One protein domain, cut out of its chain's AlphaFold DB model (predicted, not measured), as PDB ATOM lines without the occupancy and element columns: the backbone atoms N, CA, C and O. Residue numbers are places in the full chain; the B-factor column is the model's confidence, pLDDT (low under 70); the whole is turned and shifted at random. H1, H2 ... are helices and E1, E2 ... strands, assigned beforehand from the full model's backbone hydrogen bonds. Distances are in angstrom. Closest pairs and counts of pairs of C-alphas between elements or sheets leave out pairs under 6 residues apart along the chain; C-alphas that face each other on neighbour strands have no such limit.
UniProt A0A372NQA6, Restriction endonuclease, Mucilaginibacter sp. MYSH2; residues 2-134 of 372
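AT A GLANCE: This is residues 2 to 134 of the 372 residues of the protein "Restriction endonuclease" of Mucilaginibacter sp. MYSH2 (UniProt A0A372NQA6). A twisted sheet of five strands curls like part of a barrel, with H1 beside its strands and H3 over its edge strand E4, both on the same face; H4 packs on H3, off the sheet. H2 only grazes the sheet, and a long stretch without a named element, residues 100 to 122, runs from H3 to H4, its residues 116 to 121 sticking out. The printed part has 133 residues, with four named helices and five named strands in the order H1 E1 E2 E3 H2 E4 E5 H3 H4; the class is mixed, helices and strands. The sheet is mixed, in the order E3 E2 E1 E5 E4. The whole is compact, with a radius of gyration of the C-alphas of 15.7 A and spans of 50 by 36 by 31 A.

IN THESE COORDINATES: H1 is residues 2 to 8, with C-alpha 2 at (43.503, -43.835, 10.379). E1, residues 13 to 21, is 23.8 A long and bends by 61 degrees at residue 16. E2, residues 30 to 40, is 29.8 A long and bends by 60 degrees at residue 33; its C-alpha 40 is at (47.155, -34.628, 16.939). E3 is residues 51 to 55, H2 residues 59 to 63, E4 residues 70 to 75 and E5 residues 81 to 86. H3, residues 91 to 99, is 12.3 A long. H4, residues 123 to 132, is 14.3 A long and ends with C-alpha 132 at (12.929, -32.230, 4.354).

HOW THE PARTS SIT: E1, E2 and E3 form a meander, each strand the antiparallel neighbour of the one before. In the hairpin of E1 and E2, N 15 and O 36 are 2.8 A apart, within hydrogen-bond range; in that of E2 and E3, N 37 and O 54 are 2.8 A apart. E1 and E5 are parallel, with N 20 and O 83 at 2.8 A. E4 and E5 form an antiparallel hairpin, with N 72 and O 84 at 2.8 A. H1 is on the sheet at a height of 7.9 A, over none of the strands; its closest C-alphas to E2 are those of Leu 8 and Trp 38, 7.1 A apart. H3, on the same face, is over E4 at a height of 9.1 A, slantwise to the strands at 36 degrees on the local plane. H2 only grazes the sheet with residues 59 to 61. H3 and H4 touch, closest at the C-alphas of Leu 99 and Gly 126, 5.5 A apart, and run opposite ways at a steep tilt of 41 degrees, a helical hairpin. H4 is not on the sheet. In H2 and H3 every O i to N i+4 pair is within hydrogen-bond range; in H1 2 of 3 are, in H4 5 of 6.

THE WHOLE: The C-alphas farthest apart, those of Pro 46 and Tyr 124, are 51.1 A apart. The printed part has no cut, and its one long link is H3 to H4, with 23 residues. The mean pLDDT of the printed part is 81.6; residues 2 to 3, 26 to 27, 103 to 122 and 132 to 134 are under 70.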
ATOM      1  N   LYS A   2      42.943 -43.984  11.757       55.97
ATOM      2  CA  LYS A   2      43.503 -43.835  10.379       55.97
ATOM      3  C   LYS A   2      42.485 -43.421   9.290       55.97
ATOM      4  O   LYS A   2      42.856 -42.785   8.314       55.97
ATOM      5  N   LYS A   3      41.197 -43.743   9.468       69.38
ATOM      6  CA  LYS A   3      40.138 -43.406   8.502       69.38
ATOM      7  C   LYS A   3      39.808 -41.904   8.432       69.38
ATOM      8  O   LYS A   3      39.622 -41.407   7.331       69.38
ATOM      9  N   PHE A   4      39.780 -41.166   9.547       75.62
ATOM     10  CA  PHE A   4      39.552 -39.711   9.488       75.62
ATOM     11  C   PHE A   4      40.773 -38.967   8.964       75.62
ATOM     12  O   PHE A   4      40.601 -38.052   8.174       75.62
ATOM     13  N   ALA A   5      41.988 -39.413   9.295       76.81
ATOM     14  CA  ALA A   5      43.204 -38.841   8.718       76.81
ATOM     15  C   ALA A   5      43.235 -38.971   7.181       76.81
ATOM     16  O   ALA A   5      43.658 -38.053   6.490       76.81
ATOM     17  N   SER A   6      42.671 -40.050   6.616       77.25
ATOM     18  CA  SER A   6      42.522 -40.176   5.155       77.25
ATOM     19  C   SER A   6      41.538 -39.177   4.518       77.25
ATOM     20  O   SER A   6      41.551 -39.009   3.303       77.25
ATOM     21  N   VAL A   7      40.698 -38.505   5.317       80.62
ATOM     22  CA  VAL A   7      39.714 -37.503   4.863       80.62
ATOM     23  C   VAL A   7      40.155 -36.079   5.226       80.62
ATOM     24  O   VAL A   7      40.087 -35.166   4.403       80.62
ATOM     25  N   LEU A   8      40.618 -35.883   6.460       87.19
ATOM     26  CA  LEU A   8      40.969 -34.597   7.069       87.19
ATOM     27  C   LEU A   8      42.477 -34.297   7.037       87.19
ATOM     28  O   LEU A   8      42.884 -33.222   7.454       87.19
ATOM     29  N   GLY A   9      43.298 -35.221   6.536       85.19
ATOM     30  CA  GLY A   9      44.754 -35.097   6.506       85.19
ATOM     31  C   GLY A   9      45.449 -35.682   7.739       85.19
ATOM     32  O   GLY A   9      44.832 -35.982   8.763       85.19
ATOM     33  N   GLU A  10      46.764 -35.865   7.619       84.50
ATOM     34  CA  GLU A  10      47.630 -36.380   8.695       84.50
ATOM     35  C   GLU A  10      48.271 -35.260   9.531       84.50
ATOM     36  O   GLU A  10      48.814 -35.517  10.601       84.50
ATOM     37  N   GLU A  11      48.170 -34.017   9.065       86.19
ATOM     38  CA  GLU A  11      48.698 -32.827   9.730       86.19
ATOM     39  C   GLU A  11      47.576 -31.977  10.328       86.19
ATOM     40  O   GLU A  11      46.389 -32.204  10.072       86.19
ATOM     41  N   ARG A  12      47.956 -30.965  11.116       90.31
ATOM     42  CA  ARG A  12      47.004 -29.985  11.631       90.31
ATOM     43  C   ARG A  12      46.316 -29.269  10.468       90.31
ATOM     44  O   ARG A  12      46.985 -28.646   9.648       90.31
ATOM     45  N   GLN A  13      44.988 -29.303  10.447       92.75
ATOM     46  CA  GLN A  13      44.176 -28.594   9.458       92.75
ATOM     47  C   GLN A  13      43.058 -27.810  10.135       92.75
ATOM     48  O   GLN A  13      42.522 -28.222  11.164       92.75
ATOM     49  N   GLU A  14      42.709 -26.676   9.539       93.56
ATOM     50  CA  GLU A  14      41.571 -25.861   9.947       93.56
ATOM     51  C   GLU A  14      40.560 -25.820   8.806       93.56
ATOM     52  O   GLU A  14      40.927 -25.638   7.642       93.56
ATOM     53  N   PHE A  15      39.287 -26.002   9.143       94.69
ATOM     54  CA  PHE A  15      38.190 -26.018   8.189       94.69
ATOM     55  C   PHE A  15      37.111 -25.024   8.630       94.69
ATOM     56  O   PHE A  15      36.627 -25.112   9.764       94.69
ATOM     57  N   PRO A  16      36.699 -24.084   7.766       94.31
ATOM     58  CA  PRO A  16      35.453 -23.363   7.977       94.31
ATOM     59  C   PRO A  16      34.266 -24.303   7.739       94.31
ATOM     60  O   PRO A  16      34.390 -25.315   7.041       94.31
ATOM     61  N   GLY A  17      33.111 -23.987   8.318       92.44
ATOM     62  CA  GLY A  17      31.962 -24.858   8.167       92.44
ATOM     63  C   GLY A  17      30.734 -24.468   8.969       92.44
ATOM     64  O   GLY A  17      30.663 -23.387   9.551       92.44
ATOM     65  N   ASN A  18      29.775 -25.388   9.010       91.31
ATOM     66  CA  ASN A  18      28.541 -25.249   9.779       91.31
ATOM     67  C   ASN A  18      28.251 -26.531  10.563       91.31
ATOM     68  O   ASN A  18      28.537 -27.639  10.102       91.31
ATOM     69  N   MET A  19      27.651 -26.361  11.734       92.94
ATOM     70  CA  MET A  19      26.923 -27.411  12.432       92.94
ATOM     71  C   MET A  19      25.435 -27.269  12.122       92.94
ATOM     72  O   MET A  19      24.921 -26.152  12.032       92.94
ATOM     73  N   ILE A  20      24.759 -28.397  11.944       92.06
ATOM     74  CA  ILE A  20      23.330 -28.475  11.664       92.06
ATOM     75  C   ILE A  20      22.718 -29.446  12.667       92.06
ATOM     76  O   ILE A  20      23.168 -30.585  12.759       92.06
ATOM     77  N   TYR A  21      21.702 -29.007  13.402       92.12
ATOM     78  CA  TYR A  21      20.870 -29.884  14.221       92.12
ATOM     79  C   TYR A  21      19.558 -30.154  13.494       92.12
ATOM     80  O   TYR A  21      18.865 -29.213  13.105       92.12
ATOM     81  N   LEU A  22      19.230 -31.430  13.310       89.00
ATOM     82  CA  LEU A  22      18.072 -31.888  12.550       89.00
ATOM     83  C   LEU A  22      17.130 -32.708  13.439       89.00
ATOM     84  O   LEU A  22      17.325 -33.920  13.585       89.00
ATOM     85  N   PRO A  23      16.102 -32.073  14.029       87.75
ATOM     86  CA  PRO A  23      15.029 -32.785  14.715       87.75
ATOM     87  C   PRO A  23      14.043 -33.412  13.710       87.75
ATOM     88  O   PRO A  23      14.154 -33.214  12.502       87.75
ATOM     89  N   ASP A  24      13.045 -34.152  14.204       82.19
ATOM     90  CA  ASP A  24      11.935 -34.680  13.380       82.19
ATOM     91  C   ASP A  24      10.925 -33.578  12.966       82.19
ATOM     92  O   ASP A  24      10.076 -33.769  12.083       82.19
ATOM     93  N   GLU A  25      10.987 -32.410  13.615       74.38
ATOM     94  CA  GLU A  25      10.103 -31.270  13.367       74.38
ATOM     95  C   GLU A  25      10.606 -30.409  12.187       74.38
ATOM     96  O   GLU A  25      11.738 -29.939  12.159       74.38
ATOM     97  N   GLU A  26       9.743 -30.175  11.191       64.31
ATOM     98  CA  GLU A  26      10.086 -29.408   9.971       64.31
ATOM     99  C   GLU A  26      10.133 -27.917  10.241       64.31
ATOM    100  O   GLU A  26       9.309 -27.388  10.993       64.31
ATOM    101  N   GLY A  27      11.079 -27.248   9.584       65.69
ATOM    102  CA  GLY A  27      11.364 -25.838   9.812       65.69
ATOM    103  C   GLY A  27      12.021 -25.556  11.166       65.69
ATOM    104  O   GLY A  27      12.122 -24.393  11.543       65.69
ATOM    105  N   GLN A  28      12.447 -26.591  11.903       80.19
ATOM    106  CA  GLN A  28      13.217 -26.461  13.146       80.19
ATOM    107  C   GLN A  28      14.671 -26.916  12.999       80.19
ATOM    108  O   GLN A  28      15.373 -27.072  13.996       80.19
ATOM    109  N   ALA A  29      15.139 -27.124  11.767       85.00
ATOM    110  CA  ALA A  29      16.559 -27.303  11.519       85.00
ATOM    111  C   ALA A  29      17.318 -26.063  12.017       85.00
ATOM    112  O   ALA A  29      17.006 -24.931  11.638       85.00
ATOM    113  N   VAL A  30      18.308 -26.273  12.884       88.62
ATOM    114  CA  VAL A  30      19.136 -25.192  13.432       88.62
ATOM    115  C   VAL A  30      20.487 -25.226  12.741       88.62
ATOM    116  O   VAL A  30      21.144 -26.263  12.720       88.62
ATOM    117  N   PHE A  31      20.904 -24.089  12.191       90.00
ATOM    118  CA  PHE A  31      22.173 -23.931  11.487       90.00
ATOM    119  C   PHE A  31      23.058 -22.962  12.263       90.00
ATOM    120  O   PHE A  31      22.701 -21.797  12.426       90.00
ATOM    121  N   ALA A  32      24.232 -23.421  12.690       91.06
ATOM    122  CA  ALA A  32      25.183 -22.603  13.432       91.06
ATOM    123  C   ALA A  32      26.573 -22.664  12.776       91.06
ATOM    124  O   ALA A  32      27.162 -23.749  12.694       91.06
ATOM    125  N   PRO A  33      27.141 -21.526  12.332       93.31
ATOM    126  CA  PRO A  33      28.509 -21.474  11.831       93.31
ATOM    127  C   PRO A  33      29.520 -22.008  12.846       93.31
ATOM    128  O   PRO A  33      29.374 -21.832  14.056       93.31
ATOM    129  N   SER A  34      30.575 -22.652  12.352       94.81
ATOM    130  CA  SER A  34      31.657 -23.149  13.198       94.81
ATOM    131  C   SER A  34      33.003 -23.120  12.475       94.81
ATOM    132  O   SER A  34      33.096 -23.081  11.246       94.81
ATOM    133  N   ARG A  35      34.077 -23.126  13.261       95.31
ATOM    134  CA  ARG A  35      35.440 -23.378  12.790       95.31
ATOM    135  C   ARG A  35      35.933 -24.662  13.411       95.31
ATOM    136  O   ARG A  35      35.890 -24.802  14.628       95.31
ATOM    137  N   PHE A  36      36.442 -25.557  12.581       95.94
ATOM    138  CA  PHE A  36      36.905 -26.863  13.007       95.94
ATOM    139  C   PHE A  36      38.423 -26.955  12.917       95.94
ATOM    140  O   PHE A  36      39.001 -26.575  11.902       95.94
ATOM    141  N   THR A  37      39.061 -27.518  13.939       94.44
ATOM    142  CA  THR A  37      40.511 -27.732  13.974       94.44
ATOM    143  C   THR A  37      40.800 -29.208  14.189       94.44
ATOM    144  O   THR A  37      40.545 -29.753  15.261       94.44
ATOM    145  N   TRP A  38      41.345 -29.860  13.167       93.25
ATOM    146  CA  TRP A  38      41.841 -31.230  13.234       93.25
ATOM    147  C   TRP A  38      43.312 -31.211  13.638       93.25
ATOM    148  O   TRP A  38      44.115 -30.568  12.963       93.25
ATOM    149  N   ASN A  39      43.680 -31.879  14.732       90.25
ATOM    150  CA  ASN A  39      45.068 -31.932  15.196       90.25
ATOM    151  C   ASN A  39      45.369 -33.205  16.001       90.25
ATOM    152  O   ASN A  39      44.482 -33.740  16.665       90.25
ATOM    153  N   ASP A  40      46.629 -33.651  15.982       87.56
ATOM    154  CA  ASP A  40      47.155 -34.628  16.939       87.56
ATOM    155  C   ASP A  40      47.622 -33.913  18.215       87.56
ATOM    156  O   ASP A  40      48.645 -33.221  18.237       87.56
ATOM    157  N   ASP A  41      46.888 -34.087  19.310       84.94
ATOM    158  CA  ASP A  41      47.229 -33.476  20.600       84.94
ATOM    159  C   ASP A  41      48.470 -34.088  21.246       84.94
ATOM    160  O   ASP A  41      49.052 -33.524  22.177       84.94
ATOM    161  N   ARG A  42      48.904 -35.245  20.747       83.44
ATOM    162  CA  ARG A  42      50.105 -35.941  21.195       83.44
ATOM    163  C   ARG A  42      51.222 -35.881  20.166       83.44
ATOM    164  O   ARG A  42      52.144 -36.681  20.258       83.44
ATOM    165  N   LEU A  43      51.226 -34.882  19.277       76.50
ATOM    166  CA  LEU A  43      52.252 -34.703  18.239       76.50
ATOM    167  C   LEU A  43      53.703 -34.809  18.762       76.50
ATOM    168  O   LEU A  43      54.587 -35.294  18.067       76.50
ATOM    169  N   LYS A  44      53.964 -34.366  20.001       80.88
ATOM    170  CA  LYS A  44      55.299 -34.411  20.638       80.88
ATOM    171  C   LYS A  44      55.620 -35.737  21.350       80.88
ATOM    172  O   LYS A  44      56.709 -35.878  21.900       80.88
ATOM    173  N   HIS A  45      54.685 -36.684  21.405       81.94
ATOM    174  CA  HIS A  45      54.849 -37.951  22.109       81.94
ATOM    175  C   HIS A  45      55.442 -39.015  21.164       81.94
ATOM    176  O   HIS A  45      54.881 -39.273  20.104       81.94
ATOM    177  N   PRO A  46      56.525 -39.718  21.543       74.12
ATOM    178  CA  PRO A  46      57.340 -40.501  20.602       74.12
ATOM    179  C   PRO A  46      56.629 -41.686  19.921       74.12
ATOM    180  O   PRO A  46      57.031 -42.101  18.838       74.12
ATOM    181  N   HIS A  47      55.584 -42.250  20.540       78.44
ATOM    182  CA  HIS A  47      54.894 -43.453  20.036       78.44
ATOM    183  C   HIS A  47      53.359 -43.403  20.110       78.44
ATOM    184  O   HIS A  47      52.706 -44.409  19.842       78.44
ATOM    185  N   ARG A  48      52.760 -42.285  20.542       78.94
ATOM    186  CA  ARG A  48      51.301 -42.201  20.740       78.94
ATOM    187  C   ARG A  48      50.756 -40.995  19.996       78.94
ATOM    188  O   ARG A  48      51.187 -39.892  20.282       78.94
ATOM    189  N   SER A  49      49.775 -41.235  19.139       80.50
ATOM    190  CA  SER A  49      48.986 -40.218  18.445       80.50
ATOM    191  C   SER A  49      47.565 -40.191  19.006       80.50
ATOM    192  O   SER A  49      46.967 -41.256  19.203       80.50
ATOM    193  N   GLU A  50      47.004 -39.009  19.227       85.38
ATOM    194  CA  GLU A  50      45.606 -38.805  19.604       85.38
ATOM    195  C   GLU A  50      45.027 -37.643  18.797       85.38
ATOM    196  O   GLU A  50      45.100 -36.481  19.194       85.38
ATOM    197  N   PHE A  51      44.449 -37.976  17.644       86.31
ATOM    198  CA  PHE A  51      43.797 -36.984  16.806       86.31
ATOM    199  C   PHE A  51      42.429 -36.593  17.357       86.31
ATOM    200  O   PHE A  51      41.616 -37.461  17.692       86.31
ATOM    201  N   ARG A  52      42.160 -35.288  17.374       89.00
ATOM    202  CA  ARG A  52      40.887 -34.703  17.786       89.00
ATOM    203  C   ARG A  52      40.428 -33.662  16.775       89.00
ATOM    204  O   ARG A  52      41.237 -32.928  16.208       89.00
ATOM    205  N   LEU A  53      39.114 -33.619  16.559       90.50
ATOM    206  CA  LEU A  53      38.452 -32.554  15.818       90.50
ATOM    207  C   LEU A  53      37.821 -31.605  16.833       90.50
ATOM    208  O   LEU A  53      36.811 -31.928  17.451       90.50
ATOM    209  N   TYR A  54      38.449 -30.455  17.016       92.62
ATOM    210  CA  TYR A  54      37.914 -29.363  17.811       92.62
ATOM    211  C   TYR A  54      36.963 -28.521  16.975       92.62
ATOM    212  O   TYR A  54      37.094 -28.464  15.754       92.62
ATOM    213  N   TYR A  55      36.042 -27.840  17.640       94.44
ATOM    214  CA  TYR A  55      35.151 -26.861  17.037       94.44
ATOM    215  C   TYR A  55      35.114 -25.596  17.898       94.44
ATOM    216  O   TYR A  55      35.361 -25.649  19.105       94.44
ATOM    217  N   SER A  56      34.849 -24.451  17.274       92.81
ATOM    218  CA  SER A  56      34.577 -23.203  17.987       92.81
ATOM    219  C   SER A  56      33.277 -23.303  18.770       92.81
ATOM    220  O   SER A  56      32.423 -24.118  18.433       92.81
ATOM    221  N   ASP A  57      33.109 -22.430  19.760       91.75
ATOM    222  CA  ASP A  57      31.901 -22.387  20.578       91.75
ATOM    223  C   ASP A  57      30.623 -22.404  19.724       91.75
ATOM    224  O   ASP A  57      30.513 -21.642  18.759       91.75
ATOM    225  N   ASN A  58      29.712 -23.334  20.016       94.00
ATOM    226  CA  ASN A  58      28.572 -23.614  19.150       94.00
ATOM    227  C   ASN A  58      27.329 -23.991  19.964       94.00
ATOM    228  O   ASN A  58      27.335 -24.963  20.721       94.00
ATOM    229  N   GLU A  59      26.259 -23.224  19.770       92.94
ATOM    230  CA  GLU A  59      25.000 -23.347  20.508       92.94
ATOM    231  C   GLU A  59      24.338 -24.719  20.351       92.94
ATOM    232  O   GLU A  59      23.743 -25.216  21.306       92.94
ATOM    233  N   ILE A  60      24.494 -25.372  19.192       93.88
ATOM    234  CA  ILE A  60      23.893 -26.683  18.936       93.88
ATOM    235  C   ILE A  60      24.436 -27.702  19.930       93.88
ATOM    236  O   ILE A  60      23.665 -28.423  20.558       93.88
ATOM    237  N   VAL A  61      25.756 -27.741  20.123       93.25
ATOM    238  CA  VAL A  61      26.364 -28.718  21.035       93.25
ATOM    239  C   VAL A  61      26.098 -28.370  22.500       93.25
ATOM    240  O   VAL A  61      26.032 -29.257  23.341       93.25
ATOM    241  N   GLN A  62      25.932 -27.086  22.818       91.94
ATOM    242  CA  GLN A  62      25.658 -26.645  24.185       91.94
ATOM    243  C   GLN A  62      24.207 -26.866  24.626       91.94
ATOM    244  O   GLN A  62      23.963 -27.025  25.821       91.94
ATOM    245  N   THR A  63      23.248 -26.796  23.697       92.19
ATOM    246  CA  THR A  63      21.820 -26.671  24.041       92.19
ATOM    247  C   THR A  63      20.920 -27.742  23.435       92.19
ATOM    248  O   THR A  63      19.841 -27.972  23.978       92.19
ATOM    249  N   LEU A  64      21.335 -28.391  22.343       93.56
ATOM    250  CA  LEU A  64      20.482 -29.308  21.579       93.56
ATOM    251  C   LEU A  64      21.034 -30.734  21.540       93.56
ATOM    252  O   LEU A  64      20.279 -31.672  21.770       93.56
ATOM    253  N   ALA A  65      22.328 -30.899  21.256       93.75
ATOM    254  CA  ALA A  65      22.934 -32.217  21.085       93.75
ATOM    255  C   ALA A  65      23.021 -32.993  22.410       93.75
ATOM    256  O   ALA A  65      23.459 -32.457  23.432       93.75
ATOM    257  N   GLY A  66      22.659 -34.274  22.368       92.25
ATOM    258  CA  GLY A  66      22.722 -35.207  23.489       92.25
ATOM    259  C   GLY A  66      23.713 -36.354  23.278       92.25
ATOM    260  O   GLY A  66      24.188 -36.623  22.174       92.25
ATOM    261  N   GLU A  67      24.029 -37.064  24.363       91.94
ATOM    262  CA  GLU A  67      24.704 -38.361  24.262       91.94
ATOM    263  C   GLU A  67      23.794 -39.357  23.529       91.94
ATOM    264  O   GLU A  67      22.613 -39.454  23.845       91.94
ATOM    265  N   GLY A  68      24.356 -40.096  22.566       88.88
ATOM    266  CA  GLY A  68      23.622 -41.063  21.739       88.88
ATOM    267  C   GLY A  68      23.247 -40.541  20.350       88.88
ATOM    268  O   GLY A  68      23.068 -41.348  19.438       88.88
ATOM    269  N   ASP A  69      23.211 -39.221  20.152       92.50
ATOM    270  CA  ASP A  69      22.851 -38.615  18.869       92.50
ATOM    271  C   ASP A  69      23.790 -39.037  17.732       92.50
ATOM    272  O   ASP A  69      25.013 -39.163  17.885       92.50
ATOM    273  N   LEU A  70      23.214 -39.209  16.543       91.19
ATOM    274  CA  LEU A  70      23.986 -39.469  15.337       91.19
ATOM    275  C   LEU A  70      24.742 -38.204  14.935       91.19
ATOM    276  O   LEU A  70      24.146 -37.142  14.775       91.19
ATOM    277  N   VAL A  71      26.042 -38.353  14.674       91.31
ATOM    278  CA  VAL A  71      26.893 -37.299  14.115       91.31
ATOM    279  C   VAL A  71      27.398 -37.723  12.738       91.31
ATOM    280  O   VAL A  71      28.168 -38.679  12.609       91.31
ATOM    281  N   VAL A  72      27.011 -36.982  11.702       89.19
ATOM    282  CA  VAL A  72      27.514 -37.143  10.334       89.19
ATOM    283  C   VAL A  72      28.481 -36.006  10.018       89.19
ATOM    284  O   VAL A  72      28.102 -34.839   9.994       89.19
ATOM    285  N   LEU A  73      29.742 -36.350   9.746       88.75
ATOM    286  CA  LEU A  73      30.759 -35.402   9.293       88.75
ATOM    287  C   LEU A  73      30.909 -35.477   7.771       88.75
ATOM    288  O   LEU A  73      31.336 -36.501   7.235       88.75
ATOM    289  N   LEU A  74      30.636 -34.369   7.090       87.31
ATOM    290  CA  LEU A  74      30.804 -34.220   5.650       87.31
ATOM    291  C   LEU A  74      31.940 -33.241   5.365       87.31
ATOM    292  O   LEU A  74      31.960 -32.130   5.892       87.31
ATOM    293  N   LYS A  75      32.869 -33.635   4.491       86.75
ATOM    294  CA  LYS A  75      33.891 -32.741   3.939       86.75
ATOM    295  C   LYS A  75      33.529 -32.401   2.503       86.75
ATOM    296  O   LYS A  75      33.427 -33.298   1.666       86.75
ATOM    297  N   THR A  76      33.334 -31.121   2.215       83.56
ATOM    298  CA  THR A  76      32.967 -30.665   0.872       83.56
ATOM    299  C   THR A  76      34.187 -30.616  -0.050       83.56
ATOM    300  O   THR A  76      35.336 -30.549   0.397       83.56
ATOM    301  N   VAL A  77      33.949 -30.572  -1.365       81.75
ATOM    302  CA  VAL A  77      35.009 -30.358  -2.372       81.75
ATOM    303  C   VAL A  77      35.697 -28.993  -2.242       81.75
ATOM    304  O   VAL A  77      36.804 -28.818  -2.739       81.75
ATOM    305  N   LYS A  78      35.064 -28.034  -1.549       84.19
ATOM    306  CA  LYS A  78      35.626 -26.712  -1.231       84.19
ATOM    307  C   LYS A  78      36.456 -26.711   0.059       84.19
ATOM    308  O   LYS A  78      36.876 -25.649   0.503       84.19
ATOM    309  N   ASN A  79      36.717 -27.887   0.637       86.81
ATOM    310  CA  ASN A  79      37.453 -28.055   1.889       86.81
ATOM    311  C   ASN A  79      36.767 -27.381   3.095       86.81
ATOM    312  O   ASN A  79      37.432 -26.861   3.987       86.81
ATOM    313  N   GLU A  80      35.434 -27.416   3.122       90.19
ATOM    314  CA  GLU A  80      34.605 -27.004   4.262       90.19
ATOM    315  C   GLU A  80      34.087 -28.246   4.996       90.19
ATOM    316  O   GLU A  80      33.946 -29.314   4.386       90.19
ATOM    317  N   LEU A  81      33.781 -28.112   6.287       91.38
ATOM    318  CA  LEU A  81      33.134 -29.173   7.062       91.38
ATOM    319  C   LEU A  81      31.669 -28.845   7.348       91.38
ATOM    320  O   LEU A  81      31.327 -27.750   7.784       91.38
ATOM    321  N   VAL A  82      30.803 -29.828   7.138       90.25
ATOM    322  CA  VAL A  82      29.414 -29.789   7.590       90.25
ATOM    323  C   VAL A  82      29.233 -30.919   8.590       90.25
ATOM    324  O   VAL A  82      29.449 -32.084   8.257       90.25
ATOM    325  N   VAL A  83      28.881 -30.568   9.823       91.75
ATOM    326  CA  VAL A  83      28.554 -31.533  10.875       91.75
ATOM    327  C   VAL A  83      27.050 -31.534  11.050       91.75
ATOM    328  O   VAL A  83      26.476 -30.516  11.416       91.75
ATOM    329  N   ILE A  84      26.425 -32.670  10.788       91.44
ATOM    330  CA  ILE A  84      24.989 -32.855  10.945       91.44
ATOM    331  C   ILE A  84      24.754 -33.721  12.179       91.44
ATOM    332  O   ILE A  84      25.361 -34.784  12.303       91.44
ATOM    333  N   ILE A  85      23.887 -33.263  13.077       92.75
ATOM    334  CA  ILE A  85      23.521 -33.938  14.320       92.75
ATOM    335  C   ILE A  85      22.019 -34.209  14.290       92.75
ATOM    336  O   ILE A  85      21.244 -33.304  13.981       92.75
ATOM    337  N   SER A  86      21.604 -35.433  14.605       92.44
ATOM    338  CA  SER A  86      20.187 -35.797  14.711       92.44
ATOM    339  C   SER A  86      19.921 -36.649  15.954       92.44
ATOM    340  O   SER A  86      20.756 -37.515  16.244       92.44
ATOM    341  N   PRO A  87      18.761 -36.489  16.621       92.75
ATOM    342  CA  PRO A  87      18.464 -37.199  17.861       92.75
ATOM    343  C   PRO A  87      18.529 -38.722  17.712       92.75
ATOM    344  O   PRO A  87      18.060 -39.260  16.701       92.75
ATOM    345  N   GLU A  88      19.047 -39.426  18.720       91.69
ATOM    346  CA  GLU A  88      19.074 -40.897  18.733       91.69
ATOM    347  C   GLU A  88      17.675 -41.497  18.499       91.69
ATOM    348  O   GLU A  88      16.686 -41.126  19.137       91.69
ATOM    349  N   GLY A  89      17.573 -42.463  17.583       88.50
ATOM    350  CA  GLY A  89      16.335 -43.193  17.325       88.50
ATOM    351  C   GLY A  89      15.245 -42.377  16.628       88.50
ATOM    352  O   GLY A  89      14.123 -42.875  16.501       88.50
ATOM    353  N   SER A  90      15.544 -41.154  16.188       89.69
ATOM    354  CA  SER A  90      14.610 -40.268  15.488       89.69
ATOM    355  C   SER A  90      14.356 -40.694  14.038       89.69
ATOM    356  O   SER A  90      15.016 -41.576  13.482       89.69
ATOM    357  N   THR A  91      13.354 -40.085  13.409       88.56
ATOM    358  CA  THR A  91      13.093 -40.262  11.976       88.56
ATOM    359  C   THR A  91      14.206 -39.635  11.143       88.56
ATOM    360  O   THR A  91      14.686 -40.279  10.208       88.56
ATOM    361  N   SER A  92      14.663 -38.438  11.519       88.06
ATOM    362  CA  SER A  92      15.779 -37.727  10.887       88.06
ATOM    363  C   SER A  92      17.075 -38.539  10.941       88.06
ATOM    364  O   SER A  92      17.791 -38.616   9.943       88.06
ATOM    365  N   GLU A  93      17.337 -39.247  12.045       89.19
ATOM    366  CA  GLU A  93      18.449 -40.202  12.127       89.19
ATOM    367  C   GLU A  93      18.339 -41.289  11.044       89.19
ATOM    368  O   GLU A  93      19.291 -41.515  10.296       89.19
ATOM    369  N   GLN A  94      17.183 -41.958  10.919       86.69
ATOM    370  CA  GLN A  94      17.007 -43.016   9.912       86.69
ATOM    371  C   GLN A  94      17.162 -42.477   8.481       86.69
ATOM    372  O   GLN A  94      17.779 -43.135   7.643       86.69
ATOM    373  N   GLN A  95      16.660 -41.270   8.215       86.62
ATOM    374  CA  GLN A  95      16.802 -40.603   6.921       86.62
ATOM    375  C   GLN A  95      18.266 -40.315   6.578       86.62
ATOM    376  O   GLN A  95      18.715 -40.641   5.481       86.62
ATOM    377  N   LEU A  96      19.037 -39.751   7.513       86.06
ATOM    378  CA  LEU A  96      20.462 -39.476   7.305       86.06
ATOM    379  C   LEU A  96      21.262 -40.764   7.094       86.06
ATOM    380  O   LEU A  96      22.137 -40.812   6.228       86.06
ATOM    381  N   LEU A  97      20.952 -41.819   7.854       85.75
ATOM    382  CA  LEU A  97      21.593 -43.119   7.675       85.75
ATOM    383  C   LEU A  97      21.347 -43.672   6.269       85.75
ATOM    384  O   LEU A  97      22.298 -44.134   5.644       85.75
ATOM    385  N   TYR A  98      20.120 -43.581   5.753       83.00
ATOM    386  CA  TYR A  98      19.811 -43.994   4.384       83.00
ATOM    387  C   TYR A  98      20.508 -43.113   3.339       83.00
ATOM    388  O   TYR A  98      21.208 -43.617   2.462       83.00
ATOM    389  N   LEU A  99      20.378 -41.786   3.460       83.00
ATOM    390  CA  LEU A  99      20.925 -40.817   2.503       83.00
ATOM    391  C   LEU A  99      22.430 -41.018   2.269       83.00
ATOM    392  O   LEU A  99      22.921 -40.826   1.157       83.00
ATOM    393  N   PHE A 100      23.157 -41.422   3.311       81.19
ATOM    394  CA  PHE A 100      24.602 -41.631   3.259       81.19
ATOM    395  C   PHE A 100      25.032 -43.108   3.187       81.19
ATOM    396  O   PHE A 100      26.237 -43.389   3.225       81.19
ATOM    397  N   GLY A 101      24.093 -44.055   3.057       78.75
ATOM    398  CA  GLY A 101      24.378 -45.494   2.955       78.75
ATOM    399  C   GLY A 101      25.087 -46.057   4.194       78.75
ATOM    400  O   GLY A 101      26.129 -46.728   4.101       78.75
ATOM    401  N   LEU A 102      24.579 -45.686   5.370       78.50
ATOM    402  CA  LEU A 102      25.112 -45.983   6.700       78.50
ATOM    403  C   LEU A 102      24.192 -46.922   7.509       78.50
ATOM    404  O   LEU A 102      24.392 -47.086   8.712       78.50
ATOM    405  N   GLU A 103      23.217 -47.589   6.895       69.62
ATOM    406  CA  GLU A 103      22.178 -48.360   7.598       69.62
ATOM    407  C   GLU A 103      22.746 -49.544   8.405       69.62
ATOM    408  O   GLU A 103      22.315 -49.823   9.526       69.62
ATOM    409  N   GLU A 104      23.786 -50.210   7.894       61.75
ATOM    410  CA  GLU A 104      24.438 -51.355   8.555       61.75
ATOM    411  C   GLU A 104      25.352 -50.960   9.734       61.75
ATOM    412  O   GLU A 104      26.044 -51.799  10.326       61.75
ATOM    413  N   THR A 105      25.425 -49.670  10.070       61.09
ATOM    414  CA  THR A 105      26.484 -49.135  10.934       61.09
ATOM    415  C   THR A 105      26.094 -48.973  12.396       61.09
ATOM    416  O   THR A 105      26.975 -48.666  13.194       61.09
ATOM    417  N   LYS A 106      24.865 -49.336  12.800       53.75
ATOM    418  CA  LYS A 106      24.395 -49.287  14.206       53.75
ATOM    419  C   LYS A 106      25.280 -50.051  15.216       53.75
ATOM    420  O   LYS A 106      25.097 -49.922  16.419       53.75
ATOM    421  N   ARG A 107      26.254 -50.853  14.756       49.03
ATOM    422  CA  ARG A 107      27.260 -51.558  15.584       49.03
ATOM    423  C   ARG A 107      28.711 -51.088  15.392       49.03
ATOM    424  O   ARG A 107      29.622 -51.685  15.961       49.03
ATOM    425  N   LYS A 108      28.969 -50.076  14.562       54.72
ATOM    426  CA  LYS A 108      30.314 -49.558  14.270       54.72
ATOM    427  C   LYS A 108      30.378 -48.085  14.651       54.72
ATOM    428  O   LYS A 108      29.808 -47.256  13.964       54.72
ATOM    429  N   PHE A 109      31.200 -47.762  15.648       57.78
ATOM    430  CA  PHE A 109      31.464 -46.389  16.105       57.78
ATOM    431  C   PHE A 109      31.966 -45.415  15.018       57.78
ATOM    432  O   PHE A 109      32.090 -44.227  15.281       57.78
ATOM    433  N   MET A 110      32.353 -45.897  13.826       62.53
ATOM    434  CA  MET A 110      32.930 -45.046  12.783       62.53
ATOM    435  C   MET A 110      32.883 -45.702  11.396       62.53
ATOM    436  O   MET A 110      33.535 -46.731  11.151       62.53
ATOM    437  N   VAL A 111      32.206 -45.045  10.454       63.28
ATOM    438  CA  VAL A 111      32.190 -45.401   9.030       63.28
ATOM    439  C   VAL A 111      32.590 -44.196   8.191       63.28
ATOM    440  O   VAL A 111      32.174 -43.079   8.449       63.28
ATOM    441  N   VAL A 112      33.457 -44.439   7.208       63.41
ATOM    442  CA  VAL A 112      33.909 -43.431   6.249       63.41
ATOM    443  C   VAL A 112      33.510 -43.922   4.868       63.41
ATOM    444  O   VAL A 112      33.855 -45.046   4.489       63.41
ATOM    445  N   ARG A 113      32.768 -43.088   4.141       67.75
ATOM    446  CA  ARG A 113      32.351 -43.308   2.756       67.75
ATOM    447  C   ARG A 113      32.835 -42.136   1.916       67.75
ATOM    448  O   ARG A 113      32.773 -40.994   2.357       67.75
ATOM    449  N   ASN A 114      33.321 -42.432   0.717       61.03
ATOM    450  CA  ASN A 114      33.552 -41.409  -0.289       61.03
ATOM    451  C   ASN A 114      32.288 -41.336  -1.149       61.03
ATOM    452  O   ASN A 114      31.985 -42.283  -1.875       61.03
ATOM    453  N   LEU A 115      31.514 -40.267  -0.984       63.34
ATOM    454  CA  LEU A 115      30.269 -40.055  -1.715       63.34
ATOM    455  C   LEU A 115      30.617 -39.438  -3.068       63.34
ATOM    456  O   LEU A 115      30.845 -38.233  -3.169       63.34
ATOM    457  N   ASN A 116      30.680 -40.255  -4.118       54.16
ATOM    458  CA  ASN A 116      30.834 -39.734  -5.472       54.16
ATOM    459  C   ASN A 116      29.454 -39.362  -6.037       54.16
ATOM    460  O   ASN A 116      28.865 -40.096  -6.830       54.16
ATOM    461  N   LEU A 117      28.931 -38.214  -5.594       52.31
ATOM    462  CA  LEU A 117      27.605 -37.699  -5.968       52.31
ATOM    463  C   LEU A 117      27.470 -37.358  -7.463       52.31
ATOM    464  O   LEU A 117      26.365 -37.113  -7.926       52.31
ATOM    465  N   GLN A 118      28.560 -37.355  -8.243       42.66
ATOM    466  CA  GLN A 118      28.505 -37.040  -9.677       42.66
ATOM    467  C   GLN A 118      27.794 -38.111 -10.526       42.66
ATOM    468  O   GLN A 118      27.489 -37.839 -11.681       42.66
ATOM    469  N   HIS A 119      27.544 -39.311  -9.985       37.72
ATOM    470  CA  HIS A 119      26.973 -40.439 -10.742       37.72
ATOM    471  C   HIS A 119      25.859 -41.213 -10.014       37.72
ATOM    472  O   HIS A 119      25.371 -42.206 -10.551       37.72
ATOM    473  N   GLN A 120      25.441 -40.790  -8.818       45.88
ATOM    474  CA  GLN A 120      24.243 -41.337  -8.180       45.88
ATOM    475  C   GLN A 120      23.087 -40.380  -8.427       45.88
ATOM    476  O   GLN A 120      23.071 -39.267  -7.904       45.88
ATOM    477  N   ASP A 121      22.116 -40.819  -9.227       55.66
ATOM    478  CA  ASP A 121      20.796 -40.211  -9.191       55.66
ATOM    479  C   ASP A 121      20.301 -40.342  -7.746       55.66
ATOM    480  O   ASP A 121      20.177 -41.451  -7.227       55.66
ATOM    481  N   ILE A 122      20.092 -39.211  -7.067       65.81
ATOM    482  CA  ILE A 122      19.729 -39.140  -5.642       65.81
ATOM    483  C   ILE A 122      18.356 -39.820  -5.377       65.81
ATOM    484  O   ILE A 122      17.916 -39.964  -4.235       65.81
ATOM    485  N   GLY A 123      17.691 -40.314  -6.429       77.38
ATOM    486  CA  GLY A 123      16.424 -41.025  -6.365       77.38
ATOM    487  C   GLY A 123      15.318 -40.127  -5.822       77.38
ATOM    488  O   GLY A 123      15.522 -38.940  -5.565       77.38
ATOM    489  N   TYR A 124      14.118 -40.673  -5.638       81.94
ATOM    490  CA  TYR A 124      13.069 -39.936  -4.929       81.94
ATOM    491  C   TYR A 124      13.386 -39.820  -3.441       81.94
ATOM    492  O   TYR A 124      13.246 -38.745  -2.869       81.94
ATOM    493  N   ALA A 125      13.848 -40.911  -2.828       81.44
ATOM    494  CA  ALA A 125      14.071 -40.961  -1.395       81.44
ATOM    495  C   ALA A 125      15.139 -39.981  -0.911       81.44
ATOM    496  O   ALA A 125      14.885 -39.214   0.015       81.44
ATOM    497  N   GLY A 126      16.297 -39.938  -1.572       81.06
ATOM    498  CA  GLY A 126      17.334 -38.973  -1.225       81.06
ATOM    499  C   GLY A 126      16.868 -37.535  -1.447       81.06
ATOM    500  O   GLY A 126      17.127 -36.683  -0.605       81.06
ATOM    501  N   ARG A 127      16.110 -37.261  -2.521       81.31
ATOM    502  CA  ARG A 127      15.565 -35.917  -2.775       81.31
ATOM    503  C   ARG A 127      14.551 -35.518  -1.718       81.31
ATOM    504  O   ARG A 127      14.639 -34.414  -1.203       81.31
ATOM    505  N   TYR A 128      13.641 -36.419  -1.358       80.62
ATOM    506  CA  TYR A 128      12.675 -36.200  -0.287       80.62
ATOM    507  C   TYR A 128      13.376 -35.850   1.025       80.62
ATOM    508  O   TYR A 128      12.993 -34.887   1.683       80.62
ATOM    509  N   ILE A 129      14.426 -36.601   1.373       77.44
ATOM    510  CA  ILE A 129      15.215 -36.343   2.576       77.44
ATOM    511  C   ILE A 129      15.856 -34.961   2.477       77.44
ATOM    512  O   ILE A 129      15.603 -34.127   3.332       77.44
ATOM    513  N   LEU A 130      16.595 -34.663   1.408       78.94
ATOM    514  CA  LEU A 130      17.244 -33.360   1.227       78.94
ATOM    515  C   LEU A 130      16.244 -32.190   1.272       78.94
ATOM    516  O   LEU A 130      16.521 -31.189   1.927       78.94
ATOM    517  N   GLU A 131      15.070 -32.327   0.650       77.75
ATOM    518  CA  GLU A 131      13.979 -31.347   0.748       77.75
ATOM    519  C   GLU A 131      13.484 -31.190   2.190       77.75
ATOM    520  O   GLU A 131      13.262 -30.067   2.634       77.75
ATOM    521  N   SER A 132      13.325 -32.289   2.938       69.62
ATOM    522  CA  SER A 132      12.929 -32.230   4.354       69.62
ATOM    523  C   SER A 132      14.005 -31.645   5.270       69.62
ATOM    524  O   SER A 132      13.680 -31.197   6.366       69.62
ATOM    525  N   LEU A 133      15.260 -31.614   4.811       66.69
ATOM    526  CA  LEU A 133      16.385 -30.956   5.477       66.69
ATOM    527  C   LEU A 133      16.556 -29.491   5.034       66.69
ATOM    528  O   LEU A 133      17.622 -28.912   5.239       66.69
ATOM    529  N   ASP A 134      15.539 -28.910   4.388       67.56
ATOM    530  CA  ASP A 134      15.535 -27.541   3.864       67.56
ATOM    531  C   ASP A 134      16.673 -27.254   2.856       67.56
ATOM    532  O   ASP A 134      17.111 -26.114   2.685       67.56
TER     533      ASP A 134